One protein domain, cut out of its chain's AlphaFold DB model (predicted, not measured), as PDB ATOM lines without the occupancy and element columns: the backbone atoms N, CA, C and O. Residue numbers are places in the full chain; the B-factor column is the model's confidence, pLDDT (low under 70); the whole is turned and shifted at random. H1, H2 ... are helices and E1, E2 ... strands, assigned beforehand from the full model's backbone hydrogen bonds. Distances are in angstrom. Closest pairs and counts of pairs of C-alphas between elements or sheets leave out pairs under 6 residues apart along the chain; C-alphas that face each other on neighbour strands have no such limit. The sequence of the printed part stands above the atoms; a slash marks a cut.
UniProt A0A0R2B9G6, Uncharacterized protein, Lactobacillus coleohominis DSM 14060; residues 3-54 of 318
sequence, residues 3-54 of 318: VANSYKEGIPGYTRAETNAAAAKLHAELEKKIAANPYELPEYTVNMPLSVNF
ATOM      1  N   VAL A   3       1.316   6.148  89.902       76.19
ATOM      2  CA  VAL A   3      -0.018   5.753  89.433       76.19
ATOM      3  C   VAL A   3      -0.702   5.055  90.596       76.19
ATOM      4  O   VAL A   3      -0.269   3.988  91.026       76.19
ATOM      5  N   ALA A   4      -1.740   5.679  91.137       77.62
ATOM      6  CA  ALA A   4      -2.431   5.190  92.315       77.62
ATOM      7  C   ALA A   4      -3.873   4.816  91.989       77.62
ATOM      8  O   ALA A   4      -4.569   5.477  91.213       77.62
ATOM      9  N   ASN A   5      -4.326   3.754  92.647       73.44
ATOM     10  CA  ASN A   5      -5.729   3.404  92.671       73.44
ATOM     11  C   ASN A   5      -6.509   4.499  93.416       73.44
ATOM     12  O   ASN A   5      -6.231   4.764  94.585       73.44
ATOM     13  N   SER A   6      -7.476   5.126  92.746       67.12
ATOM     14  CA  SER A   6      -8.355   6.128  93.368       67.12
ATOM     15  C   SER A   6      -9.685   5.540  93.858       67.12
ATOM     16  O   SER A   6     -10.564   6.270  94.316       67.12
ATOM     17  N   TYR A   7      -9.826   4.211  93.787       64.00
ATOM     18  CA  TYR A   7     -11.005   3.478  94.227       64.00
ATOM     19  C   TYR A   7     -11.276   3.706  95.717       64.00
ATOM     20  O   TYR A   7     -10.476   3.350  96.584       64.00
ATOM     21  N   LYS A   8     -12.457   4.257  96.005       60.59
ATOM     22  CA  LYS A   8     -13.103   4.174  97.315       60.59
ATOM     23  C   LYS A   8     -14.060   2.983  97.277       60.59
ATOM     24  O   LYS A   8     -14.705   2.764  96.253       60.59
ATOM     25  N   GLU A   9     -14.131   2.200  98.354       57.97
ATOM     26  CA  GLU A   9     -15.053   1.059  98.436       57.97
ATOM     27  C   GLU A   9     -16.475   1.467  98.020       57.97
ATOM     28  O   GLU A   9     -17.016   2.440  98.539       57.97
ATOM     29  N   GLY A  10     -17.055   0.743  97.053       56.44
ATOM     30  CA  GLY A  10     -18.431   0.955  96.592       56.44
ATOM     31  C   GLY A  10     -18.608   1.531  95.181       56.44
ATOM     32  O   GLY A  10     -19.745   1.827  94.825       56.44
ATOM     33  N   ILE A  11     -17.558   1.676  94.357       60.41
ATOM     34  CA  ILE A  11     -17.726   2.046  92.936       60.41
ATOM     35  C   ILE A  11     -18.170   0.802  92.136       60.41
ATOM     36  O   ILE A  11     -17.409  -0.165  92.056       60.41
ATOM     37  N   PRO A  12     -19.373   0.794  91.527       62.72
ATOM     38  CA  PRO A  12     -19.851  -0.354  90.762       62.72
ATOM     39  C   PRO A  12     -18.973  -0.613  89.531       62.72
ATOM     40  O   PRO A  12     -18.702   0.306  88.761       62.72
ATOM     41  N   GLY A  13     -18.568  -1.868  89.324       71.19
ATOM     42  CA  GLY A  13     -17.960  -2.327  88.068       71.19
ATOM     43  C   GLY A  13     -16.472  -2.687  88.104       71.19
ATOM     44  O   GLY A  13     -15.997  -3.220  87.107       71.19
ATOM     45  N   TYR A  14     -15.750  -2.466  89.212       75.19
ATOM     46  CA  TYR A  14     -14.333  -2.850  89.326       75.19
ATOM     47  C   TYR A  14     -13.958  -3.325  90.731       75.19
ATOM     48  O   TYR A  14     -14.369  -2.740  91.733       75.19
ATOM     49  N   THR A  15     -13.113  -4.350  90.819       82.44
ATOM     50  CA  THR A  15     -12.512  -4.804  92.078       82.44
ATOM     51  C   THR A  15     -11.222  -4.043  92.395       82.44
ATOM     52  O   THR A  15     -10.527  -3.511  91.520       82.44
ATOM     53  N   ARG A  16     -10.836  -4.038  93.678       81.00
ATOM     54  CA  ARG A  16      -9.543  -3.493  94.130       81.00
ATOM     55  C   ARG A  16      -8.349  -4.184  93.454       81.00
ATOM     56  O   ARG A  16      -7.342  -3.540  93.180       81.00
ATOM     57  N   ALA A  17      -8.460  -5.484  93.178       83.81
ATOM     58  CA  ALA A  17      -7.413  -6.252  92.509       83.81
ATOM     59  C   ALA A  17      -7.244  -5.829  91.042       83.81
ATOM     60  O   ALA A  17      -6.123  -5.587  90.602       83.81
ATOM     61  N   GLU A  18      -8.350  -5.668  90.308       83.94
ATOM     62  CA  GLU A  18      -8.329  -5.226  88.906       83.94
ATOM     63  C   GLU A  18      -7.775  -3.807  88.765       83.94
ATOM     64  O   GLU A  18      -6.934  -3.545  87.905       83.94
ATOM     65  N   THR A  19      -8.186  -2.900  89.652       83.50
ATOM     66  CA  THR A  19      -7.695  -1.512  89.667       83.50
ATOM     67  C   THR A  19      -6.212  -1.418  90.027       83.50
ATOM     68  O   THR A  19      -5.478  -0.668  89.386       83.50
ATOM     69  N   ASN A  20      -5.726  -2.224  90.977       85.38
ATOM     70  CA  ASN A  20      -4.296  -2.295  91.293       85.38
ATOM     71  C   ASN A  20      -3.469  -2.879  90.134       85.38
ATOM     72  O   ASN A  20      -2.398  -2.357  89.825       85.38
ATOM     73  N   ALA A  21      -3.960  -3.932  89.474       88.31
ATOM     74  CA  ALA A  21      -3.274  -4.542  88.334       88.31
ATOM     75  C   ALA A  21      -3.168  -3.569  87.149       88.31
ATOM     76  O   ALA A  21      -2.117  -3.458  86.516       88.31
ATOM     77  N   ALA A  22      -4.233  -2.815  86.876       88.19
ATOM     78  CA  ALA A  22      -4.224  -1.786  85.846       88.19
ATOM     79  C   ALA A  22      -3.326  -0.594  86.202       88.19
ATOM     80  O   ALA A  22      -2.614  -0.106  85.327       88.19
ATOM     81  N   ALA A  23      -3.308  -0.159  87.469       89.31
ATOM     82  CA  ALA A  23      -2.389   0.874  87.943       89.31
ATOM     83  C   ALA A  23      -0.927   0.460  87.725       89.31
ATOM     84  O   ALA A  23      -0.154   1.230  87.163       89.31
ATOM     85  N   ALA A  24      -0.568  -0.775  88.089       89.88
ATOM     86  CA  ALA A  24       0.776  -1.314  87.884       89.88
ATOM     87  C   ALA A  24       1.146  -1.408  86.393       89.88
ATOM     88  O   ALA A  24       2.250  -1.033  86.001       89.88
ATOM     89  N   LYS A  25       0.210  -1.855  85.545       92.88
ATOM     90  CA  LYS A  25       0.423  -1.925  84.094       92.88
ATOM     91  C   LYS A  25       0.653  -0.538  83.487       92.88
ATOM     92  O   LYS A  25       1.592  -0.366  82.714       92.88
ATOM     93  N   LEU A  26      -0.179   0.438  83.851       93.19
ATOM     94  CA  LEU A  26      -0.045   1.816  83.381       93.19
ATOM     95  C   LEU A  26       1.251   2.457  83.894       93.19
ATOM     96  O   LEU A  26       1.926   3.147  83.137       93.19
ATOM     97  N   HIS A  27       1.635   2.185  85.144       92.88
ATOM     98  CA  HIS A  27       2.903   2.646  85.706       92.88
ATOM     99  C   HIS A  27       4.097   2.178  84.866       92.88
ATOM    100  O   HIS A  27       4.896   3.000  84.428       92.88
ATOM    101  N   ALA A  28       4.173   0.877  84.574       93.44
ATOM    102  CA  ALA A  28       5.265   0.304  83.790       93.44
ATOM    103  C   ALA A  28       5.307   0.836  82.344       93.44
ATOM    104  O   ALA A  28       6.382   1.068  81.790       93.44
ATOM    105  N   GLU A  29       4.143   1.054  81.720       94.88
ATOM    106  CA  GLU A  29       4.070   1.653  80.384       94.88
ATOM    107  C   GLU A  29       4.603   3.090  80.382       94.88
ATOM    108  O   GLU A  29       5.405   3.457  79.520       94.88
ATOM    109  N   LEU A  30       4.174   3.897  81.355       93.88
ATOM    110  CA  LEU A  30       4.589   5.289  81.457       93.88
ATOM    111  C   LEU A  30       6.070   5.419  81.810       93.88
ATOM    112  O   LEU A  30       6.735   6.263  81.221       93.88
ATOM    113  N   GLU A  31       6.616   4.562  82.676       92.12
ATOM    114  CA  GLU A  31       8.061   4.521  82.935       92.12
ATOM    115  C   GLU A  31       8.857   4.247  81.660       92.12
ATOM    116  O   GLU A  31       9.830   4.946  81.380       92.12
ATOM    117  N   LYS A  32       8.411   3.293  80.834       92.88
ATOM    118  CA  LYS A  32       9.068   3.002  79.556       92.88
ATOM    119  C   LYS A  32       9.004   4.191  78.593       92.88
ATOM    120  O   LYS A  32       9.988   4.469  77.911       92.88
ATOM    121  N   LYS A  33       7.867   4.891  78.525       93.31
ATOM    122  CA  LYS A  33       7.711   6.077  77.669       93.31
ATOM    123  C   LYS A  33       8.552   7.261  78.164       93.31
ATOM    124  O   LYS A  33       9.209   7.893  77.347       93.31
ATOM    125  N   ILE A  34       8.590   7.510  79.476       90.38
ATOM    126  CA  ILE A  34       9.433   8.552  80.088       90.38
ATOM    127  C   ILE A  34      10.914   8.240  79.857       90.38
ATOM    128  O   ILE A  34      11.673   9.131  79.503       90.38
ATOM    129  N   ALA A  35      11.334   6.982  80.001       85.94
ATOM    130  CA  ALA A  35      12.714   6.591  79.722       85.94
ATOM    131  C   ALA A  35      13.097   6.797  78.244       85.94
ATOM    132  O   ALA A  35      14.247   7.111  77.950       85.94
ATOM    133  N   ALA A  36      12.146   6.637  77.317       87.81
ATOM    134  CA  ALA A  36      12.369   6.867  75.891       87.81
ATOM    135  C   ALA A  36      12.404   8.359  75.514       87.81
ATOM    136  O   ALA A  36      13.126   8.731  74.591       87.81
ATOM    137  N   ASN A  37      11.633   9.204  76.204       86.62
ATOM    138  CA  ASN A  37      11.659  10.654  76.030       86.62
ATOM    139  C   ASN A  37      11.386  11.367  77.370       86.62
ATOM    140  O   ASN A  37      10.227  11.633  77.694       86.62
ATOM    141  N   PRO A  38      12.428  11.704  78.154       84.06
ATOM    142  CA  PRO A  38      12.250  12.300  79.478       84.06
ATOM    143  C   PRO A  38      11.804  13.770  79.430       84.06
ATOM    144  O   PRO A  38      11.470  14.338  80.468       84.06
ATOM    145  N   TYR A  39      11.799  14.387  78.244       81.69
ATOM    146  CA  TYR A  39      11.504  15.808  78.049       81.69
ATOM    147  C   TYR A  39      10.043  16.089  77.680       81.69
ATOM    148  O   TYR A  39       9.642  17.248  77.605       81.69
ATOM    149  N   GLU A  40       9.232  15.050  77.471       84.69
ATOM    150  CA  GLU A  40       7.810  15.179  77.160       84.69
ATOM    151  C   GLU A  40       6.977  14.322  78.111       84.69
ATOM    152  O   GLU A  40       7.328  13.187  78.437       84.69
ATOM    153  N   LEU A  41       5.834  14.855  78.555       87.38
ATOM    154  CA  LEU A  41       4.872  14.043  79.290       87.38
ATOM    155  C   LEU A  41       4.234  13.042  78.318       87.38
ATOM    156  O   LEU A  41       3.634  13.463  77.327       87.38
ATOM    157  N   PRO A  42       4.335  11.732  78.583       91.44
ATOM    158  CA  PRO A  42       3.802  10.730  77.678       91.44
ATOM    159  C   PRO A  42       2.279  10.808  77.601       91.44
ATOM    160  O   PRO A  42       1.602  10.961  78.618       91.44
ATOM    161  N   GLU A  43       1.724  10.605  76.408       92.25
ATOM    162  CA  GLU A  43       0.291  10.367  76.268       92.25
ATOM    163  C   GLU A  43      -0.097   9.030  76.916       92.25
ATOM    164  O   GLU A  43       0.582   8.002  76.759       92.25
ATOM    165  N   TYR A  44      -1.222   9.039  77.625       92.31
ATOM    166  CA  TYR A  44      -1.803   7.858  78.244       92.31
ATOM    167  C   TYR A  44      -3.324   7.913  78.228       92.31
ATOM    168  O   TYR A  44      -3.942   8.971  78.120       92.31
ATOM    169  N   THR A  45      -3.937   6.742  78.362       90.25
ATOM    170  CA  THR A  45      -5.384   6.597  78.476       90.25
ATOM    171  C   THR A  45      -5.697   5.818  79.741       90.25
ATOM    172  O   THR A  45      -5.055   4.813  80.044       90.25
ATOM    173  N   VAL A  46      -6.698   6.283  80.484       87.12
ATOM    174  CA  VAL A  46      -7.230   5.592  81.657       87.12
ATOM    175  C   VAL A  46      -8.632   5.091  81.336       87.12
ATOM    176  O   VAL A  46      -9.520   5.872  81.017       87.12
ATOM    177  N   ASN A  47      -8.835   3.777  81.428       84.56
ATOM    178  CA  ASN A  47     -10.145   3.142  81.209       84.56
ATOM    179  C   ASN A  47     -10.851   2.788  82.532       84.56
ATOM    180  O   ASN A  47     -11.806   2.018  82.545       84.56
ATOM    181  N   MET A  48     -10.332   3.292  83.653       82.44
ATOM    182  CA  MET A  48     -10.818   3.055  85.013       82.44
ATOM    183  C   MET A  48     -10.300   4.168  85.948       82.44
ATOM    184  O   MET A  48      -9.374   4.883  85.552       82.44
ATOM    185  N   PRO A  49     -10.867   4.358  87.156       81.62
ATOM    186  CA  PRO A  49     -10.547   5.503  88.011       81.62
ATOM    187  C   PRO A  49      -9.150   5.379  88.643       81.62
ATOM    188  O   PRO A  49      -8.977   4.896  89.767       81.62
ATOM    189  N   LEU A  50      -8.136   5.846  87.917       86.25
ATOM    190  CA  LEU A  50      -6.748   5.936  88.361       86.25
ATOM    191  C   LEU A  50      -6.333   7.399  88.497       86.25
ATOM    192  O   LEU A  50      -6.728   8.243  87.695       86.25
ATOM    193  N   SER A  51      -5.497   7.679  89.491       86.12
ATOM    194  CA  SER A  51      -4.799   8.957  89.615       86.12
ATOM    195  C   SER A  51      -3.371   8.786  89.109       86.12
ATOM    196  O   SER A  51      -2.655   7.894  89.568       86.12
ATOM    197  N   VAL A  52      -2.963   9.629  88.161       88.94
ATOM    198  CA  VAL A  52      -1.602   9.660  87.614       88.94
ATOM    199  C   VAL A  52      -0.966  10.986  88.010       88.94
ATOM    200  O   VAL A  52      -1.498  12.043  87.683       88.94
ATOM    201  N   ASN A  53       0.170  10.931  88.706       88.69
ATOM    202  CA  ASN A  53       0.929  12.109  89.112       88.69
ATOM    203  C   ASN A  53       2.342  12.048  88.524       88.69
ATOM    204  O   ASN A  53       3.094  11.089  88.736       88.69
ATOM    205  N   PHE A  54       2.723  13.103  87.809       89.94
ATOM    206  CA  PHE A  54       4.080  13.289  87.308       89.94
ATOM    207  C   PHE A  54       4.837  14.231  88.242       89.94
ATOM    208  O   PHE A  54       4.317  15.271  88.636       89.94
TER     209      PHE A  54
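This is residues 3 to 54 of the 318 residues of an uncharacterized protein of Lactobacillus coleohominis DSM 14060 (UniProt A0A0R2B9G6). One long helix, H1, makes the length of a rod, and a small two-stranded ribbon, E1 and E2, packs beside its residues 16 to 30; loops close both ends, and residues 35 to 40 stand free. The printed part has 52 residues, in the order E1, H1, E2, with an antiparallel sheet E1 - E2 and a mixed class. It is only just loose, close to compact, with a radius of gyration of the C-alphas of 12.1 A and spans of 38 by 14 by 14 A.

Start at E1, residues 3 to 5, and find its antiparallel neighbour E2, residues 50 to 53, at 148 degrees; N 4 and O 51 are within hydrogen-bond range at 2.9 A. In H1, residues 16 to 36, every O i to N i+4 pair is within hydrogen-bond range. Its closest C-alphas to E1 are Ala 23 and Val 3, 5.6 A; to E2, Ala 23 and Leu 50, 6.7 A.

Find C-alpha 3 at (-0.018, 5.753, 89.433), where E1 begins its 7.0 A. H1 runs 30.3 A from C-alpha 16 at (-9.543, -3.493, 94.130). E2 covers 9.9 A, ending at C-alpha 53, (0.929, 12.109, 89.112).

The farthest C-alphas, Gly 10 and Tyr 39, are 38.2 A apart. The printed part has no cut; the link from H1 to E2 is long, 13 residues. The model's pLDDT is under 70 at residues 6 to 12.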